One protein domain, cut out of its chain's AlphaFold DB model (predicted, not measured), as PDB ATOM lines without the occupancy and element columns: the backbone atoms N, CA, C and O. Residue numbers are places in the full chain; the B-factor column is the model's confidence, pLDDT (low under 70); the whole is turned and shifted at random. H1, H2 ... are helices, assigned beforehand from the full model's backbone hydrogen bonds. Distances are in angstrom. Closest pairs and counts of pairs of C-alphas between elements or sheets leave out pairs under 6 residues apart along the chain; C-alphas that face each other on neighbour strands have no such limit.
ATOM      1  N   HIS A   8      21.221  39.305  41.879       85.25
ATOM      2  CA  HIS A   8      21.867  39.766  43.109       85.25
ATOM      3  C   HIS A   8      23.381  39.522  43.098       85.25
ATOM      4  O   HIS A   8      24.134  40.373  43.567       85.25
ATOM      5  N   ALA A   9      23.839  38.407  42.522       84.94
ATOM      6  CA  ALA A   9      25.264  38.127  42.367       84.94
ATOM      7  C   ALA A   9      25.951  39.128  41.416       84.94
ATOM      8  O   ALA A   9      27.040  39.615  41.721       84.94
ATOM      9  N   LEU A  10      25.294  39.495  40.308       85.88
ATOM     10  CA  LEU A  10      25.783  40.519  39.374       85.88
ATOM     11  C   LEU A  10      25.885  41.904  40.041       85.88
ATOM     12  O   LEU A  10      26.902  42.583  39.896       85.88
ATOM     13  N   ILE A  11      24.865  42.303  40.812       87.75
ATOM     14  CA  ILE A  11      24.858  43.564  41.574       87.75
ATOM     15  C   ILE A  11      25.949  43.560  42.647       87.75
ATOM     16  O   ILE A  11      26.701  44.528  42.744       87.75
ATOM     17  N   ALA A  12      26.092  42.471  43.407       89.75
ATOM     18  CA  ALA A  12      27.151  42.337  44.405       89.75
ATOM     19  C   ALA A  12      28.537  42.524  43.775       89.75
ATOM     20  O   ALA A  12      29.344  43.297  44.291       89.75
ATOM     21  N   HIS A  13      28.799  41.870  42.639       90.94
ATOM     22  CA  HIS A  13      30.070  42.008  41.935       90.94
ATOM     23  C   HIS A  13      30.302  43.451  41.453       90.94
ATOM     24  O   HIS A  13      31.372  44.012  41.674       90.94
ATOM     25  N   TYR A  14      29.289  44.094  40.863       89.50
ATOM     26  CA  TYR A  14      29.385  45.486  40.413       89.50
ATOM     27  C   TYR A  14      29.668  46.466  41.563       89.50
ATOM     28  O   TYR A  14      30.528  47.342  41.430       89.50
ATOM     29  N   LEU A  15      28.979  46.311  42.700       89.94
ATOM     30  CA  LEU A  15      29.196  47.131  43.895       89.94
ATOM     31  C   LEU A  15      30.591  46.913  44.475       89.94
ATOM     32  O   LEU A  15      31.246  47.879  44.845       89.94
ATOM     33  N   ALA A  16      31.072  45.672  44.521       91.19
ATOM     34  CA  ALA A  16      32.408  45.372  45.021       91.19
ATOM     35  C   ALA A  16      33.511  46.077  44.212       91.19
ATOM     36  O   ALA A  16      34.500  46.522  44.792       91.19
ATOM     37  N   THR A  17      33.327  46.222  42.896       88.56
ATOM     38  CA  THR A  17      34.286  46.899  42.013       88.56
ATOM     39  C   THR A  17      34.144  48.425  42.023       88.56
ATOM     40  O   THR A  17      35.153  49.123  42.066       88.56
ATOM     41  N   ASN A  18      32.916  48.957  41.984       87.81
ATOM     42  CA  ASN A  18      32.673  50.382  41.716       87.81
ATOM     43  C   ASN A  18      32.229  51.188  42.948       87.81
ATOM     44  O   ASN A  18      32.509  52.381  43.041       87.81
ATOM     45  N   TYR A  19      31.552  50.547  43.906       87.19
ATOM     46  CA  TYR A  19      30.942  51.194  45.075       87.19
ATOM     47  C   TYR A  19      31.103  50.341  46.350       87.19
ATOM     48  O   TYR A  19      30.108  49.959  46.976       87.19
ATOM     49  N   PRO A  20      32.343  50.033  46.782       87.69
ATOM     50  CA  PRO A  20      32.599  49.047  47.836       87.69
ATOM     51  C   PRO A  20      31.978  49.417  49.190       87.69
ATOM     52  O   PRO A  20      31.689  48.534  49.994       87.69
ATOM     53  N   ALA A  21      31.719  50.706  49.438       86.81
ATOM     54  CA  ALA A  21      31.043  51.179  50.645       86.81
ATOM     55  C   ALA A  21      29.578  50.707  50.751       86.81
ATOM     56  O   ALA A  21      29.090  50.491  51.857       86.81
ATOM     57  N   ALA A  22      28.891  50.502  49.623       84.81
ATOM     58  CA  ALA A  22      27.490  50.076  49.590       84.81
ATOM     59  C   ALA A  22      27.321  48.543  49.655       84.81
ATOM     60  O   ALA A  22      26.231  48.047  49.954       84.81
ATOM     61  N   LEU A  23      28.395  47.780  49.403       88.62
ATOM     62  CA  LEU A  23      28.372  46.317  49.339       88.62
ATOM     63  C   LEU A  23      27.902  45.649  50.650       88.62
ATOM     64  O   LEU A  23      27.038  44.777  50.566       88.62
ATOM     65  N   PRO A  24      28.386  46.017  51.856       89.44
ATOM     66  CA  PRO A  24      27.987  45.326  53.086       89.44
ATOM     67  C   PRO A  24      26.482  45.415  53.366       89.44
ATOM     68  O   PRO A  24      25.858  44.422  53.741       89.44
ATOM     69  N   SER A  25      25.894  46.592  53.131       87.81
ATOM     70  CA  SER A  25      24.457  46.832  53.300       87.81
ATOM     71  C   SER A  25      23.638  46.009  52.297       87.81
ATOM     72  O   SER A  25      22.672  45.337  52.670       87.81
ATOM     73  N   PHE A  26      24.097  45.940  51.041       87.50
ATOM     74  CA  PHE A  26      23.483  45.101  50.012       87.50
ATOM     75  C   PHE A  26      23.500  43.608  50.375       87.50
ATOM     76  O   PHE A  26      22.448  42.963  50.368       87.50
ATOM     77  N   LEU A  27      24.665  43.052  50.735       89.62
ATOM     78  CA  LEU A  27      24.801  41.633  51.097       89.62
ATOM     79  C   LEU A  27      23.925  41.277  52.306       89.62
ATOM     80  O   LEU A  27      23.265  40.239  52.301       89.62
ATOM     81  N   SER A  28      23.850  42.169  53.303       87.06
ATOM     82  CA  SER A  28      22.979  41.991  54.469       87.06
ATOM     83  C   SER A  28      21.493  41.998  54.104       87.06
ATOM     84  O   SER A  28      20.733  41.209  54.657       87.06
ATOM     85  N   SER A  29      21.065  42.885  53.199       84.44
ATOM     86  CA  SER A  29      19.654  42.995  52.799       84.44
ATOM     87  C   SER A  29      19.179  41.817  51.944       84.44
ATOM     88  O   SER A  29      18.020  41.420  52.017       84.44
ATOM     89  N   THR A  30      20.080  41.235  51.150       83.31
ATOM     90  CA  THR A  30      19.742  40.217  50.144       83.31
ATOM     91  C   THR A  30      20.097  38.795  50.557       83.31
ATOM     92  O   THR A  30      19.692  37.851  49.880       83.31
ATOM     93  N   ASN A  31      20.863  38.629  51.641       85.94
ATOM     94  CA  ASN A  31      21.479  37.360  52.027       85.94
ATOM     95  C   ASN A  31      22.309  36.728  50.884       85.94
ATOM     96  O   ASN A  31      22.392  35.506  50.752       85.94
ATOM     97  N   THR A  32      22.900  37.572  50.033       86.56
ATOM     98  CA  THR A  32      23.771  37.154  48.926       86.56
ATOM     99  C   THR A  32      25.184  36.910  49.462       86.56
ATOM    100  O   THR A  32      25.658  37.695  50.288       86.56
ATOM    101  N   PRO A  33      25.891  35.853  49.026       88.38
ATOM    102  CA  PRO A  33      27.288  35.655  49.399       88.38
ATOM    103  C   PRO A  33      28.179  36.778  48.848       88.38
ATOM    104  O   PRO A  33      27.883  37.380  47.815       88.38
ATOM    105  N   ALA A  34      29.294  37.044  49.533       89.38
ATOM    106  CA  ALA A  34      30.291  37.989  49.041       89.38
ATOM    107  C   ALA A  34      30.835  37.536  47.667       89.38
ATOM    108  O   ALA A  34      31.104  36.343  47.492       89.38
ATOM    109  N   PRO A  35      30.993  38.454  46.696       91.62
ATOM    110  CA  PRO A  35      31.412  38.103  45.343       91.62
ATOM    111  C   PRO A  35      32.895  37.706  45.295       91.62
ATOM    112  O   PRO A  35      33.732  38.314  45.966       91.62
ATOM    113  N   ASP A  36      33.227  36.716  44.465       88.81
ATOM    114  CA  ASP A  36      34.612  36.354  44.149       88.81
ATOM    115  C   ASP A  36      35.142  37.248  43.019       88.81
ATOM    116  O   ASP A  36      34.806  37.062  41.852       88.81
ATOM    117  N   LEU A  37      35.988  38.217  43.369       87.25
ATOM    118  CA  LEU A  37      36.581  39.160  42.414       87.25
ATOM    119  C   LEU A  37      37.632  38.523  41.490       87.25
ATOM    120  O   LEU A  37      38.042  39.152  40.517       87.25
ATOM    121  N   SER A  38      38.102  37.307  41.791       86.88
ATOM    122  CA  SER A  38      39.071  36.602  40.946       86.88
ATOM    123  C   SER A  38      38.423  35.897  39.751       86.88
ATOM    124  O   SER A  38      39.119  35.555  38.794       86.88
ATOM    125  N   ASN A  39      37.100  35.724  39.781       82.75
ATOM    126  CA  ASN A  39      36.324  35.085  38.728       82.75
ATOM    127  C   ASN A  39      35.041  35.891  38.445       82.75
ATOM    128  O   ASN A  39      33.961  35.519  38.915       82.75
ATOM    129  N   PRO A  40      35.152  37.019  37.718       79.62
ATOM    130  CA  PRO A  40      34.016  37.889  37.456       79.62
ATOM    131  C   PRO A  40      32.945  37.195  36.600       79.62
ATOM    132  O   PRO A  40      33.271  36.365  35.747       79.62
ATOM    133  N   PRO A  41      31.659  37.539  36.792       76.44
ATOM    134  CA  PRO A  41      30.579  36.995  35.985       76.44
ATOM    135  C   PRO A  41      30.705  37.432  34.519       76.44
ATOM    136  O   PRO A  41      31.106  38.558  34.226       76.44
ATOM    137  N   VAL A  42      30.328  36.537  33.603       68.56
ATOM    138  CA  VAL A  42      30.271  36.797  32.159       68.56
ATOM    139  C   VAL A  42      28.870  36.424  31.661       68.56
ATOM    140  O   VAL A  42      28.528  35.239  31.702       68.56
ATOM    141  N   PRO A  43      28.048  37.388  31.203       70.81
ATOM    142  CA  PRO A  43      28.290  38.841  31.189       70.81
ATOM    143  C   PRO A  43      28.337  39.445  32.610       70.81
ATOM    144  O   PRO A  43      27.751  38.891  33.542       70.81
ATOM    145  N   ASP A  44      28.980  40.604  32.776       78.50
ATOM    146  CA  ASP A  44      28.840  41.400  34.001       78.50
ATOM    147  C   ASP A  44      27.554  42.256  33.979       78.50
ATOM    148  O   ASP A  44      26.844  42.331  32.971       78.50
ATOM    149  N   LEU A  45      27.218  42.902  35.104       80.06
ATOM    150  CA  LEU A  45      25.994  43.709  35.203       80.06
ATOM    151  C   LEU A  45      25.969  44.865  34.192       80.06
ATOM    152  O   LEU A  45      24.919  45.171  33.636       80.06
ATOM    153  N   GLN A  46      27.110  45.518  33.970       77.19
ATOM    154  CA  GLN A  46      27.199  46.678  33.088       77.19
ATOM    155  C   GLN A  46      26.947  46.273  31.634       77.19
ATOM    156  O   GLN A  46      26.163  46.921  30.945       77.19
ATOM    157  N   THR A  47      27.538  45.152  31.225       70.38
ATOM    158  CA  THR A  47      27.352  44.480  29.937       70.38
ATOM    159  C   THR A  47      25.878  44.147  29.718       70.38
ATOM    160  O   THR A  47      25.309  44.493  28.684       70.38
ATOM    161  N   LEU A  48      25.228  43.553  30.721       71.69
ATOM    162  CA  LEU A  48      23.825  43.147  30.642       71.69
ATOM    163  C   LEU A  48      22.867  44.351  30.561       71.69
ATOM    164  O   LEU A  48      21.878  44.308  29.832       71.69
ATOM    165  N   VAL A  49      23.176  45.449  31.259       70.75
ATOM    166  CA  VAL A  49      22.430  46.720  31.183       70.75
ATOM    167  C   VAL A  49      22.624  47.409  29.828       70.75
ATOM    168  O   VAL A  49      21.696  48.043  29.326       70.75
ATOM    169  N   SER A  50      23.807  47.278  29.221       62.59
ATOM    170  CA  SER A  50      24.141  47.920  27.945       62.59
ATOM    171  C   SER A  50      23.619  47.195  26.699       62.59
ATOM    172  O   SER A  50      23.512  47.824  25.652       62.59
ATOM    173  N   ASP A  51      23.265  45.910  26.796       60.31
ATOM    174  CA  ASP A  51      22.895  45.056  25.648       60.31
ATOM    175  C   ASP A  51      21.503  45.360  25.048       60.31
ATOM    176  O   ASP A  51      21.070  44.765  24.067       60.31
ATOM    177  N   GLY A  52      20.743  46.293  25.630       52.75
ATOM    178  CA  GLY A  52      19.453  46.751  25.093       52.75
ATOM    179  C   GLY A  52      18.295  45.746  25.211       52.75
ATOM    180  O   GLY A  52      17.156  46.176  25.389       52.75
ATOM    181  N   GLN A  53      18.555  44.432  25.225       53.19
ATOM    182  CA  GLN A  53      17.558  43.397  25.546       53.19
ATOM    183  C   GLN A  53      17.026  43.541  26.981       53.19
ATOM    184  O   GLN A  53      15.858  43.271  27.254       53.19
ATOM    185  N   SER A  54      17.856  44.089  27.870       61.50
ATOM    186  CA  SER A  54      17.516  44.418  29.255       61.50
ATOM    187  C   SER A  54      17.092  45.882  29.425       61.50
ATOM    188  O   SER A  54      17.365  46.478  30.466       61.50
ATOM    189  N   TYR A  55      16.438  46.499  28.427       61.66
ATOM    190  CA  TYR A  55      15.975  47.896  28.516       61.66
ATOM    191  C   TYR A  55      15.182  48.163  29.801       61.66
ATOM    192  O   TYR A  55      15.392  49.173  30.470       61.66
ATOM    193  N   GLU A  56      14.315  47.229  30.192       64.81
ATOM    194  CA  GLU A  56      13.522  47.351  31.414       64.81
ATOM    195  C   GLU A  56      14.391  47.280  32.681       64.81
ATOM    196  O   GLU A  56      14.170  48.053  33.612       64.81
ATOM    197  N   LEU A  57      15.444  46.450  32.696       72.00
ATOM    198  CA  LEU A  57      16.428  46.429  33.783       72.00
ATOM    199  C   LEU A  57      17.181  47.762  33.870       72.00
ATOM    200  O   LEU A  57      17.286  48.345  34.948       72.00
ATOM    201  N   ALA A  58      17.675  48.258  32.733       69.69
ATOM    202  CA  ALA A  58      18.400  49.521  32.636       69.69
ATOM    203  C   ALA A  58      17.533  50.697  33.109       69.69
ATOM    204  O   ALA A  58      17.975  51.535  33.895       69.69
ATOM    205  N   ARG A  59      16.264  50.723  32.685       72.12
ATOM    206  CA  ARG A  59      15.270  51.723  33.079       72.12
ATOM    207  C   ARG A  59      14.978  51.669  34.577       72.12
ATOM    208  O   ARG A  59      14.961  52.711  35.232       72.12
ATOM    209  N   GLN A  60      14.759  50.477  35.132       74.12
ATOM    210  CA  GLN A  60      14.470  50.319  36.556       74.12
ATOM    211  C   GLN A  60      15.668  50.687  37.434       74.12
ATOM    212  O   GLN A  60      15.489  51.447  38.390       74.12
ATOM    213  N   LEU A  61      16.880  50.243  37.082       73.19
ATOM    214  CA  LEU A  61      18.118  50.643  37.759       73.19
ATOM    215  C   LEU A  61      18.330  52.160  37.684       73.19
ATOM    216  O   LEU A  61      18.595  52.780  38.708       73.19
ATOM    217  N   GLY A  62      18.131  52.773  36.514       69.62
ATOM    218  CA  GLY A  62      18.263  54.223  36.334       69.62
ATOM    219  C   GLY A  62      17.234  55.051  37.112       69.62
ATOM    220  O   GLY A  62      17.500  56.197  37.461       69.62
ATOM    221  N   SER A  63      16.067  54.477  37.417       71.69
ATOM    222  CA  SER A  63      15.035  55.112  38.251       71.69
ATOM    223  C   SER A  63      15.187  54.843  39.753       71.69
ATOM    224  O   SER A  63      14.414  55.371  40.555       71.69
ATOM    225  N   SER A  64      16.145  53.997  40.140       71.69
ATOM    226  CA  SER A  64      16.355  53.587  41.526       71.69
ATOM    227  C   SER A  64      17.380  54.492  42.203       71.69
ATOM    228  O   SER A  64      18.467  54.720  41.685       71.69
ATOM    229  N   SER A  65      17.052  54.983  43.397       71.62
ATOM    230  CA  SER A  65      17.967  55.748  44.246       71.62
ATOM    231  C   SER A  65      18.239  54.977  45.528       71.62
ATOM    232  O   SER A  65      17.294  54.569  46.205       71.62
ATOM    233  N   ILE A  66      19.510  54.812  45.881       70.44
ATOM    234  CA  ILE A  66      19.938  54.157  47.119       70.44
ATOM    235  C   ILE A  66      20.782  55.160  47.903       70.44
ATOM    236  O   ILE A  66      21.613  55.865  47.327       70.44
ATOM    237  N   THR A  67      20.537  55.267  49.207       67.06
ATOM    238  CA  THR A  67      21.332  56.130  50.084       67.06
ATOM    239  C   THR A  67      22.717  55.527  50.308       67.06
ATOM    240  O   THR A  67      22.932  54.329  50.133       67.06
ATOM    241  N   GLN A  68      23.685  56.351  50.706       58.19
ATOM    242  CA  GLN A  68      25.073  55.917  50.887       58.19
ATOM    243  C   GLN A  68      25.233  54.808  51.947       58.19
ATOM    244  O   GLN A  68      26.126  53.973  51.824       58.19
ATOM    245  N   ASP A  69      24.322  54.751  52.922       63.03
ATOM    246  CA  ASP A  69      24.292  53.739  53.987       63.03
ATOM    247  C   ASP A  69      23.541  52.454  53.564       63.03
ATOM    248  O   ASP A  69      23.456  51.468  54.302       63.03
ATOM    249  N   GLY A  70      22.991  52.446  52.345       59.69
ATOM    250  CA  GLY A  70      22.212  51.345  51.790       59.69
ATOM    251  C   GLY A  70      20.860  51.138  52.478       59.69
ATOM    252  O   GLY A  70      20.263  50.070  52.364       59.69
ATOM    253  N   GLU A  71      20.335  52.140  53.180       63.81
ATOM    254  CA  GLU A  71      18.934  52.102  53.586       63.81
ATOM    255  C   GLU A  71      18.049  52.204  52.334       63.81
ATOM    256  O   GLU A  71      18.179  53.132  51.534       63.81
ATOM    257  N   GLY A  72      17.148  51.233  52.150       70.06
ATOM    258  CA  GLY A  72      16.161  51.262  51.067       70.06
ATOM    259  C   GLY A  72      16.383  50.293  49.907       70.06
ATOM    260  O   GLY A  72      15.727  50.465  48.887       70.06
ATOM    261  N   TRP A  73      17.221  49.256  50.040       74.06
ATOM    262  CA  TRP A  73      17.383  48.215  49.005       74.06
ATOM    263  C   TRP A  73      16.093  47.457  48.662       74.06
ATOM    264  O   TRP A  73      15.907  47.066  47.514       74.06
ATOM    265  N   ASN A  74      15.180  47.279  49.618       75.38
ATOM    266  CA  ASN A  74      14.015  46.403  49.449       75.38
ATOM    267  C   ASN A  74      13.098  46.821  48.287       75.38
ATOM    268  O   ASN A  74      12.738  45.985  47.467       75.38
ATOM    269  N   ALA A  75      12.753  48.109  48.171       73.81
ATOM    270  CA  ALA A  75      11.824  48.573  47.136       73.81
ATOM    271  C   ALA A  75      12.416  48.529  45.704       73.81
ATOM    272  O   ALA A  75      11.720  48.078  44.792       73.81
ATOM    273  N   PRO A  76      13.676  48.947  45.458       76.19
ATOM    274  CA  PRO A  76      14.368  48.683  44.198       76.19
ATOM    275  C   PRO A  76      14.481  47.189  43.882       76.19
ATOM    276  O   PRO A  76      14.208  46.790  42.755       76.19
ATOM    277  N   LEU A  77      14.825  46.350  44.866       75.44
ATOM    278  CA  LEU A  77      14.974  44.905  44.669       75.44
ATOM    279  C   LEU A  77      13.653  44.214  44.318       75.44
ATOM    280  O   LEU A  77      13.641  43.356  43.443       75.44
ATOM    281  N   GLU A  78      12.536  44.607  44.934       74.62
ATOM    282  CA  GLU A  78      11.204  44.096  44.581       74.62
ATOM    283  C   GLU A  78      10.814  44.418  43.136       74.62
ATOM    284  O   GLU A  78      10.166  43.602  42.480       74.62
ATOM    285  N   LYS A  79      11.209  45.592  42.626       73.38
ATOM    286  CA  LYS A  79      10.993  45.962  41.221       73.38
ATOM    287  C   LYS A  79      11.897  45.145  40.301       73.38
ATOM    288  O   LYS A  79      11.406  44.520  39.365       73.38
ATOM    289  N   LEU A  80      13.187  45.068  40.627       71.06
ATOM    290  CA  LEU A  80      14.185  44.336  39.843       71.06
ATOM    291  C   LEU A  80      13.903  42.829  39.783       71.06
ATOM    292  O   LEU A  80      14.136  42.208  38.752       71.06
ATOM    293  N   ALA A  81      13.348  42.242  40.847       67.25
ATOM    294  CA  ALA A  81      12.940  40.837  40.881       67.25
ATOM    295  C   ALA A  81      11.815  40.503  39.887       67.25
ATOM    296  O   ALA A  81      11.626  39.334  39.551       67.25
ATOM    297  N   GLN A  82      11.071  41.509  39.417       68.44
ATOM    298  CA  GLN A  82      10.030  41.347  38.399       68.44
ATOM    299  C   GLN A  82      10.594  41.396  36.976       68.44
ATOM    300  O   GLN A  82       9.866  41.084  36.036       68.44
TER     301      GLN A  82
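What this domain is: This is residues 8 to 82 of the 425 residues of an uncharacterized protein of Trichosporon asahii var. asahii (strain CBS 8904) (UniProt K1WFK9). Five short helices make a small, nearly closed ring: H2, H1, H3, H4 and H5 follow one another round it, and H5 comes back close to H2. H1 with H2 and H4 with H5 form two helical hairpins, H3 stands between them, and the link of residues 31 to 44 swings out past H1. The printed part has 75 residues, with the helices in the order H1 to H5 and no named strand; the class is all helix. It is compact and rounded, with a radius of gyration of the C-alphas of 12.0 A and spans of 30 by 29 by 18 A.

How they stand to each other: Start at H1, residues 8 to 18, and go on to H2, residues 23 to 30: this hairpin touches closest at the C-alphas of Leu 15 and Leu 23, 5.6 A apart, at a shallow tilt of 12 degrees, opposite ways. H3, residues 45 to 50, touches H1 about perpendicular, at 88 degrees; the closest C-alphas, Leu 10 and Leu 45, are 5.3 A apart. H4, residues 55 to 62, and H3 touch only at the corner, closest at C-alphas 49 and 58, 5.1 A. H5, residues 74 to 80, forms a hairpin with H4, closest at C-alphas 57 and 80, 6.8 A, at a shallow tilt of 22 degrees. H2 and H5 are close but not clearly touching, with C-alphas 29 and 74 7.4 A apart. In H1, H2, H3, H4 and H5 every O i to N i+4 pair is within hydrogen-bond range.

Where its parts are: Find C-alpha 8 at (21.867, 39.766, 43.109), from which H1 runs 15.2 A. H2 is 10.6 A long, H3 8.6 A, H4 10.3 A and H5 9.8 A, ending at C-alpha 80, (14.185, 44.336, 39.843).

The domain as a whole: The C-alphas farthest apart, Gln 53 and Asp 69, are 31.0 A apart. The printed part has no cut; the links H2 to H3 and H4 to H5 are long. Mean pLDDT of the printed part is 77.2, and 17 residues are under 70, among them 50 to 56 and 67 to 71.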